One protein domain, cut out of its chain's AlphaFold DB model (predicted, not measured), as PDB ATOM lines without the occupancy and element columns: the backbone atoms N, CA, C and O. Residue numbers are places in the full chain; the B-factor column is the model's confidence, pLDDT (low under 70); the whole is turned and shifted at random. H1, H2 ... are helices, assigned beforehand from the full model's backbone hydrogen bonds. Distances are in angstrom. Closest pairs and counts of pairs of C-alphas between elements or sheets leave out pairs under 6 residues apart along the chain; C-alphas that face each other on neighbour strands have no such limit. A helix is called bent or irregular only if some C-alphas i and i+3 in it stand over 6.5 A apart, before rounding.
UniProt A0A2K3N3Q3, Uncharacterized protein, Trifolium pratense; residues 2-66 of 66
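What this domain is: This is residues 2 to 66 of the 66 residues of an uncharacterized protein of Trifolium pratense (UniProt A0A2K3N3Q3). The printed part is a loose, flat zigzag. After an opening loop, H1 runs one way, an unnamed stretch folds back between the two helices, H2 runs roughly the same way as H1, and the end folds back beside H2. The two helices stand well separated, with residues 27 to 32 of the stretch in the middle, and residues 55 to 60 stick out. Of the 65 printed residues, 26, under half, are in the two named helices, H1 then H2, with no named strand; the class is all helix. The radius of gyration of the C-alphas is 14.5 A, and the C-alphas span 45 by 30 by 13 A, only just flat.

How they stand to each other: H1, residues 12 to 22, and H2, residues 42 to 56, are apart: no C-alpha of the one is within 8 A of the other. A long link of 19 residues, 23 to 41, joins them. In H1 and H2 every O i to N i+4 pair is within hydrogen-bond range. Neither helix is bent or irregular. Residues 55 to 60, of which 55 and 56 belong to H2, stand free.

Where its parts are: The printed part begins at Ala 2. H1 begins with C-alpha 12 at (-37.594, 28.459, 29.722) and ends at Ala 22, 15.3 A from first to last C-alpha. H2, the longest helix with 15 residues, begins at Val 42 and ends with C-alpha 56 at (-13.472, 37.115, 27.766), 21.0 A from first to last C-alpha.

The domain as a whole: The two C-alphas farthest apart, those of Tyr 9 and Gly 60, are 44.8 A apart. The C-alphas of Ala 2 and Asn 66, the chain's last residue, are 32.8 A apart. The printed part has no cut. The mean pLDDT of the printed part is 88.9; residues 60 to 66 are under 70, where the model's confidence is low.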
ATOM      1  N   ALA A   2     -34.599  22.243  24.801       85.38
ATOM      2  CA  ALA A   2     -35.366  21.003  24.890       85.38
ATOM      3  C   ALA A   2     -35.130  20.267  26.219       85.38
ATOM      4  O   ALA A   2     -35.296  19.058  26.276       85.38
ATOM      5  N   ASP A   3     -34.722  20.987  27.271       89.94
ATOM      6  CA  ASP A   3     -34.477  20.407  28.594       89.94
ATOM      7  C   ASP A   3     -35.764  19.778  29.141       89.94
ATOM      8  O   ASP A   3     -36.712  20.485  29.488       89.94
ATOM      9  N   GLU A   4     -35.797  18.451  29.163       90.62
ATOM     10  CA  GLU A   4     -36.931  17.612  29.535       90.62
ATOM     11  C   GLU A   4     -37.223  17.614  31.042       90.62
ATOM     12  O   GLU A   4     -38.302  17.190  31.453       90.62
ATOM     13  N   TYR A   5     -36.302  18.117  31.869       92.25
ATOM     14  CA  TYR A   5     -36.494  18.242  33.315       92.25
ATOM     15  C   TYR A   5     -37.063  19.598  33.723       92.25
ATOM     16  O   TYR A   5     -37.603  19.730  34.823       92.25
ATOM     17  N   VAL A   6     -36.991  20.607  32.851       92.88
ATOM     18  CA  VAL A   6     -37.721  21.859  33.061       92.88
ATOM     19  C   VAL A   6     -39.177  21.661  32.622       92.88
ATOM     20  O   VAL A   6     -39.410  21.444  31.428       92.88
ATOM     21  N   PRO A   7     -40.163  21.773  33.538       94.88
ATOM     22  CA  PRO A   7     -41.562  21.500  33.223       94.88
ATOM     23  C   PRO A   7     -42.096  22.346  32.064       94.88
ATOM     24  O   PRO A   7     -41.765  23.525  31.953       94.88
ATOM     25  N   ASP A   8     -42.991  21.782  31.252       92.88
ATOM     26  CA  ASP A   8     -43.505  22.438  30.037       92.88
ATOM     27  C   ASP A   8     -44.275  23.738  30.298       92.88
ATOM     28  O   ASP A   8     -44.341  24.609  29.434       92.88
ATOM     29  N   TYR A   9     -44.839  23.904  31.500       94.69
ATOM     30  CA  TYR A   9     -45.514  25.145  31.890       94.69
ATOM     31  C   TYR A   9     -44.537  26.296  32.187       94.69
ATOM     32  O   TYR A   9     -44.965  27.437  32.367       94.69
ATOM     33  N   VAL A  10     -43.236  26.015  32.291       95.62
ATOM     34  CA  VAL A  10     -42.207  27.025  32.526       95.62
ATOM     35  C   VAL A  10     -41.767  27.604  31.190       95.62
ATOM     36  O   VAL A  10     -41.229  26.903  30.333       95.62
ATOM     37  N   ASP A  11     -41.898  28.921  31.042       95.12
ATOM     38  CA  ASP A  11     -41.224  29.639  29.965       95.12
ATOM     39  C   ASP A  11     -39.712  29.637  30.222       95.12
ATOM     40  O   ASP A  11     -39.162  30.453  30.972       95.12
ATOM     41  N   LYS A  12     -39.035  28.679  29.588       92.38
ATOM     42  CA  LYS A  12     -37.594  28.459  29.722       92.38
ATOM     43  C   LYS A  12     -36.810  29.706  29.298       92.38
ATOM     44  O   LYS A  12     -35.816  30.043  29.934       92.38
ATOM     45  N   LYS A  13     -37.264  30.435  28.268       92.38
ATOM     46  CA  LYS A  13     -36.581  31.645  27.776       92.38
ATOM     47  C   LYS A  13     -36.674  32.771  28.797       92.38
ATOM     48  O   LYS A  13     -35.643  33.341  29.157       92.38
ATOM     49  N   ALA A  14     -37.873  33.025  29.317       95.69
ATOM     50  CA  ALA A  14     -38.079  34.030  30.355       95.69
ATOM     51  C   ALA A  14     -37.320  33.685  31.649       95.69
ATOM     52  O   ALA A  14     -36.774  34.576  32.303       95.69
ATOM     53  N   LEU A  15     -37.246  32.399  32.017       94.31
ATOM     54  CA  LEU A  15     -36.472  31.941  33.172       94.31
ATOM     55  C   LEU A  15     -34.981  32.267  33.019       94.31
ATOM     56  O   LEU A  15     -34.407  32.895  33.910       94.31
ATOM     57  N   VAL A  16     -34.367  31.893  31.893       94.62
ATOM     58  CA  VAL A  16     -32.938  32.158  31.662       94.62
ATOM     59  C   VAL A  16     -32.662  33.662  31.614       94.62
ATOM     60  O   VAL A  16     -31.688  34.122  32.196       94.62
ATOM     61  N   GLU A  17     -33.540  34.471  31.013       96.44
ATOM     62  CA  GLU A  17     -33.386  35.936  31.031       96.44
ATOM     63  C   GLU A  17     -33.397  36.530  32.438       96.44
ATOM     64  O   GLU A  17     -32.596  37.415  32.747       96.44
ATOM     65  N   ARG A  18     -34.289  36.043  33.305       97.06
ATOM     66  CA  ARG A  18     -34.336  36.471  34.706       97.06
ATOM     67  C   ARG A  18     -33.068  36.071  35.456       97.06
ATOM     68  O   ARG A  18     -32.567  36.884  36.230       97.06
ATOM     69  N   LEU A  19     -32.543  34.870  35.207       96.31
ATOM     70  CA  LEU A  19     -31.283  34.400  35.789       96.31
ATOM     71  C   LEU A  19     -30.102  35.271  35.347       96.31
ATOM     72  O   LEU A  19     -29.389  35.783  36.205       96.31
ATOM     73  N   CYS A  20     -29.960  35.542  34.047       97.19
ATOM     74  CA  CYS A  20     -28.928  36.440  33.518       97.19
ATOM     75  C   CYS A  20     -28.951  37.810  34.207       97.19
ATOM     76  O   CYS A  20     -27.917  38.304  34.654       97.19
ATOM     77  N   ARG A  21     -30.140  38.413  34.357       97.69
ATOM     78  CA  ARG A  21     -30.303  39.701  35.052       97.69
ATOM     79  C   ARG A  21     -29.911  39.615  36.529       97.69
ATOM     80  O   ARG A  21     -29.208  40.497  37.010       97.69
ATOM     81  N   ALA A  22     -30.339  38.567  37.234       97.94
ATOM     82  CA  ALA A  22     -30.000  38.356  38.643       97.94
ATOM     83  C   ALA A  22     -28.493  38.125  38.860       97.94
ATOM     84  O   ALA A  22     -27.951  38.528  39.883       97.94
ATOM     85  N   MET A  23     -27.814  37.538  37.874       96.75
ATOM     86  CA  MET A  23     -26.367  37.309  37.864       96.75
ATOM     87  C   MET A  23     -25.558  38.511  37.343       96.75
ATOM     88  O   MET A  23     -24.429  38.347  36.895       96.75
ATOM     89  N   GLY A  24     -26.117  39.726  37.378       96.75
ATOM     90  CA  GLY A  24     -25.395  40.941  36.986       96.75
ATOM     91  C   GLY A  24     -25.274  41.147  35.474       96.75
ATOM     92  O   GLY A  24     -24.342  41.805  35.024       96.75
ATOM     93  N   GLY A  25     -26.206  40.601  34.689       94.25
ATOM     94  CA  GLY A  25     -26.172  40.683  33.226       94.25
ATOM     95  C   GLY A  25     -25.330  39.586  32.577       94.25
ATOM     96  O   GLY A  25     -24.792  39.806  31.496       94.25
ATOM     97  N   ALA A  26     -25.215  38.425  33.230       94.44
ATOM     98  CA  ALA A  26     -24.467  37.284  32.715       94.44
ATOM     99  C   ALA A  26     -24.942  36.863  31.315       94.44
ATOM    100  O   ALA A  26     -26.136  36.912  30.999       94.44
ATOM    101  N   GLU A  27     -24.004  36.412  30.489       92.19
ATOM    102  CA  GLU A  27     -24.289  35.890  29.156       92.19
ATOM    103  C   GLU A  27     -24.918  34.491  29.222       92.19
ATOM    104  O   GLU A  27     -24.734  33.742  30.183       92.19
ATOM    105  N   LYS A  28     -25.679  34.138  28.184       92.69
ATOM    106  CA  LYS A  28     -26.251  32.805  27.987       92.69
ATOM    107  C   LYS A  28     -25.937  32.320  26.581       92.69
ATOM    108  O   LYS A  28     -25.970  33.109  25.639       92.69
ATOM    109  N   VAL A  29     -25.743  31.016  26.443       93.19
ATOM    110  CA  VAL A  29     -25.653  30.338  25.149       93.19
ATOM    111  C   VAL A  29     -26.717  29.250  25.109       93.19
ATOM    112  O   VAL A  29     -26.877  28.489  26.062       93.19
ATOM    113  N   GLU A  30     -27.473  29.200  24.017       92.06
ATOM    114  CA  GLU A  30     -28.403  28.110  23.739       92.06
ATOM    115  C   GLU A  30     -27.735  27.133  22.771       92.06
ATOM    116  O   GLU A  30     -27.358  27.519  21.668       92.06
ATOM    117  N   ILE A  31     -27.599  25.871  23.181       92.56
ATOM    118  CA  ILE A  31     -27.147  24.797  22.293       92.56
ATOM    119  C   ILE A  31     -28.353  24.287  21.506       92.56
ATOM    120  O   ILE A  31     -29.358  23.863  22.088       92.56
ATOM    121  N   GLU A  32     -28.271  24.346  20.176       88.81
ATOM    122  CA  GLU A  32     -29.364  23.932  19.296       88.81
ATOM    123  C   GLU A  32     -29.693  22.449  19.508       88.81
ATOM    124  O   GLU A  32     -28.805  21.598  19.524       88.81
ATOM    125  N   TYR A  33     -30.978  22.131  19.691       85.62
ATOM    126  CA  TYR A  33     -31.459  20.791  20.062       85.62
ATOM    127  C   TYR A  33     -30.824  20.210  21.345       85.62
ATOM    128  O   TYR A  33     -30.945  19.012  21.599       85.62
ATOM    129  N   GLY A  34     -30.171  21.041  22.164       89.00
ATOM    130  CA  GLY A  34     -29.689  20.659  23.484       89.00
ATOM    131  C   GLY A  34     -30.857  20.379  24.431       89.00
ATOM    132  O   GLY A  34     -31.835  21.142  24.485       89.00
ATOM    133  N   ASN A  35     -30.744  19.276  25.162       92.12
ATOM    134  CA  ASN A  35     -31.661  18.867  26.220       92.12
ATOM    135  C   ASN A  35     -30.974  19.022  27.594       92.12
ATOM    136  O   ASN A  35     -29.975  19.735  27.699       92.12
ATOM    137  N   HIS A  36     -31.502  18.401  28.650       93.12
ATOM    138  CA  HIS A  36     -30.969  18.554  30.008       93.12
ATOM    139  C   HIS A  36     -29.515  18.102  30.132       93.12
ATOM    140  O   HIS A  36     -28.712  18.701  30.847       93.12
ATOM    141  N   SER A  37     -29.171  17.032  29.416       92.75
ATOM    142  CA  SER A  37     -27.832  16.472  29.437       92.75
ATOM    143  C   SER A  37     -27.071  16.888  28.194       92.75
ATOM    144  O   SER A  37     -27.122  16.203  27.179       92.75
ATOM    145  N   LEU A  38     -26.258  17.939  28.297       93.00
ATOM    146  CA  LEU A  38     -25.365  18.355  27.205       93.00
ATOM    147  C   LEU A  38     -24.273  17.319  26.868       93.00
ATOM    148  O   LEU A  38     -23.523  17.499  25.915       93.00
ATOM    149  N   SER A  39     -24.200  16.198  27.593       89.56
ATOM    150  CA  SER A  39     -23.318  15.072  27.269       89.56
ATOM    151  C   SER A  39     -23.630  14.402  25.925       89.56
ATOM    152  O   SER A  39     -22.820  13.622  25.438       89.56
ATOM    153  N   ASN A  40     -24.796  14.658  25.328       89.56
ATOM    154  CA  ASN A  40     -25.123  14.226  23.966       89.56
ATOM    155  C   ASN A  40     -24.726  15.257  22.889       89.56
ATOM    156  O   ASN A  40     -24.852  14.954  21.707       89.56
ATOM    157  N   ARG A  41     -24.252  16.446  23.292       94.00
ATOM    158  CA  ARG A  41     -23.807  17.575  22.450       94.00
ATOM    159  C   ARG A  41     -22.500  18.160  22.974       94.00
ATOM    160  O   ARG A  41     -22.364  19.363  23.194       94.00
ATOM    161  N   VAL A  42     -21.552  17.261  23.254       94.25
ATOM    162  CA  VAL A  42     -20.266  17.600  23.880       94.25
ATOM    163  C   VAL A  42     -19.493  18.593  23.028       94.25
ATOM    164  O   VAL A  42     -18.956  19.550  23.571       94.25
ATOM    165  N   GLU A  43     -19.445  18.384  21.715       94.56
ATOM    166  CA  GLU A  43     -18.679  19.238  20.810       94.56
ATOM    167  C   GLU A  43     -19.211  20.674  20.819       94.56
ATOM    168  O   GLU A  43     -18.450  21.609  21.054       94.56
ATOM    169  N   GLU A  44     -20.522  20.866  20.663       95.06
ATOM    170  CA  GLU A  44     -21.130  22.197  20.675       95.06
ATOM    171  C   GLU A  44     -21.010  22.873  22.044       95.06
ATOM    172  O   GLU A  44     -20.713  24.067  22.120       95.06
ATOM    173  N   ALA A  45     -21.198  22.117  23.129       93.69
ATOM    174  CA  ALA A  45     -21.054  22.638  24.483       93.69
ATOM    175  C   ALA A  45     -19.607  23.065  24.782       93.69
ATOM    176  O   ALA A  45     -19.385  24.151  25.316       93.69
ATOM    177  N   VAL A  46     -18.619  22.240  24.421       93.50
ATOM    178  CA  VAL A  46     -17.194  22.542  24.625       93.50
ATOM    179  C   VAL A  46     -16.759  23.716  23.757       93.50
ATOM    180  O   VAL A  46     -16.110  24.625  24.270       93.50
ATOM    181  N   ASN A  47     -17.162  23.757  22.486       93.19
ATOM    182  CA  ASN A  47     -16.835  24.873  21.598       93.19
ATOM    183  C   ASN A  47     -17.419  26.193  22.114       93.19
ATOM    184  O   ASN A  47     -16.695  27.183  22.174       93.19
ATOM    185  N   ALA A  48     -18.666  26.202  22.600       93.44
ATOM    186  CA  ALA A  48     -19.256  27.393  23.212       93.44
ATOM    187  C   ALA A  48     -18.465  27.892  24.437       93.44
ATOM    188  O   ALA A  48     -18.303  29.100  24.625       93.44
ATOM    189  N   ILE A  49     -17.945  26.977  25.264       91.12
ATOM    190  CA  ILE A  49     -17.096  27.324  26.414       91.12
ATOM    191  C   ILE A  49     -15.749  27.883  25.940       91.12
ATOM    192  O   ILE A  49     -15.303  28.910  26.452       91.12
ATOM    193  N   ILE A  50     -15.104  27.238  24.964       89.25
ATOM    194  CA  ILE A  50     -13.824  27.693  24.402       89.25
ATOM    195  C   ILE A  50     -13.974  29.084  23.782       89.25
ATOM    196  O   ILE A  50     -13.141  29.951  24.037       89.25
ATOM    197  N   ASP A  51     -15.036  29.326  23.016       89.75
ATOM    198  CA  ASP A  51     -15.302  30.622  22.389       89.75
ATOM    199  C   ASP A  51     -15.506  31.725  23.432       89.75
ATOM    200  O   ASP A  51     -14.939  32.815  23.304       89.75
ATOM    201  N   PHE A  52     -16.244  31.432  24.509       89.50
ATOM    202  CA  PHE A  52     -16.388  32.345  25.642       89.50
ATOM    203  C   PHE A  52     -15.029  32.672  26.281       89.50
ATOM    204  O   PHE A  52     -14.707  33.844  26.482       89.50
ATOM    205  N   LEU A  53     -14.197  31.659  26.545       86.75
ATOM    206  CA  LEU A  53     -12.866  31.846  27.133       86.75
ATOM    207  C   LEU A  53     -11.918  32.614  26.205       86.75
ATOM    208  O   LEU A  53     -11.158  33.450  26.679       86.75
ATOM    209  N   LYS A  54     -11.966  32.384  24.890       84.88
ATOM    210  CA  LYS A  54     -11.155  33.133  23.918       84.88
ATOM    211  C   LYS A  54     -11.545  34.610  23.858       84.88
ATOM    212  O   LYS A  54     -10.681  35.455  23.626       84.88
ATOM    213  N   ARG A  55     -12.829  34.929  24.053       87.06
ATOM    214  CA  ARG A  55     -13.334  36.308  24.010       87.06
ATOM    215  C   ARG A  55     -13.104  37.069  25.317       87.06
ATOM    216  O   ARG A  55     -12.615  38.196  25.272       87.06
ATOM    217  N   GLU A  56     -13.458  36.462  26.447       85.31
ATOM    218  CA  GLU A  56     -13.472  37.115  27.766       85.31
ATOM    219  C   GLU A  56     -12.246  36.777  28.629       85.31
ATOM    220  O   GLU A  56     -11.990  37.426  29.645       85.31
ATOM    221  N   GLY A  57     -11.490  35.744  28.257       76.81
ATOM    222  CA  GLY A  57     -10.316  35.298  28.992       76.81
ATOM    223  C   GLY A  57      -9.107  36.226  28.832       76.81
ATOM    224  O   GLY A  57      -9.103  37.160  28.024       76.81
ATOM    225  N   PRO A  58      -8.040  35.984  29.613       77.50
ATOM    226  CA  PRO A  58      -6.820  36.773  29.543       77.50
ATOM    227  C   PRO A  58      -6.245  36.769  28.125       77.50
ATOM    228  O   PRO A  58      -5.991  35.711  27.545       77.50
ATOM    229  N   LYS A  59      -6.001  37.958  27.567       72.31
ATOM    230  CA  LYS A  59      -5.350  38.070  26.258       72.31
ATOM    231  C   LYS A  59      -3.942  37.476  26.346       72.31
ATOM    232  O   LYS A  59      -3.146  37.931  27.162       72.31
ATOM    233  N   GLY A  60      -3.658  36.477  25.513       68.62
ATOM    234  CA  GLY A  60      -2.398  35.724  25.535       68.62
ATOM    235  C   GLY A  60      -2.482  34.352  26.212       68.62
ATOM    236  O   GLY A  60      -1.447  33.724  26.414       68.62
ATOM    237  N   TRP A  61      -3.681  33.874  26.565       68.69
ATOM    238  CA  TRP A  61      -3.888  32.445  26.795       68.69
ATOM    239  C   TRP A  61      -3.847  31.726  25.443       68.69
ATOM    240  O   TRP A  61      -4.865  31.602  24.761       68.69
ATOM    241  N   ASP A  62      -2.644  31.338  25.024       68.44
ATOM    242  CA  ASP A  62      -2.472  30.416  23.907       68.44
ATOM    243  C   ASP A  62      -3.086  29.082  24.319       68.44
ATOM    244  O   ASP A  62      -2.718  28.537  25.356       68.44
ATOM    245  N   ASP A  63      -4.051  28.607  23.534       67.50
ATOM    246  CA  ASP A  63      -4.680  27.294  23.668       67.50
ATOM    247  C   ASP A  63      -3.589  26.203  23.652       67.50
ATOM    248  O   ASP A  63      -3.047  25.923  22.583       67.50
ATOM    249  N   PRO A  64      -3.221  25.588  24.794       66.75
ATOM    250  CA  PRO A  64      -2.120  24.630  24.857       66.75
ATOM    251  C   PRO A  64      -2.475  23.256  24.263       66.75
ATOM    252  O   PRO A  64      -1.684  22.320  24.379       66.75
ATOM    253  N   TRP A  65      -3.666  23.115  23.668       66.88
ATOM    254  CA  TRP A  65      -4.103  21.923  22.945       66.88
ATOM    255  C   TRP A  65      -4.034  22.095  21.415       66.88
ATOM    256  O   TRP A  65      -4.390  21.154  20.701       66.88
ATOM    257  N   ASN A  66      -3.559  23.250  20.924       58.09
ATOM    258  CA  ASN A  66      -3.139  23.469  19.533       58.09
ATOM    259  C   ASN A  66      -1.618  23.340  19.362       58.09
ATOM    260  O   ASN A  66      -0.869  23.754  20.274       58.09
TER     261      ASN A  66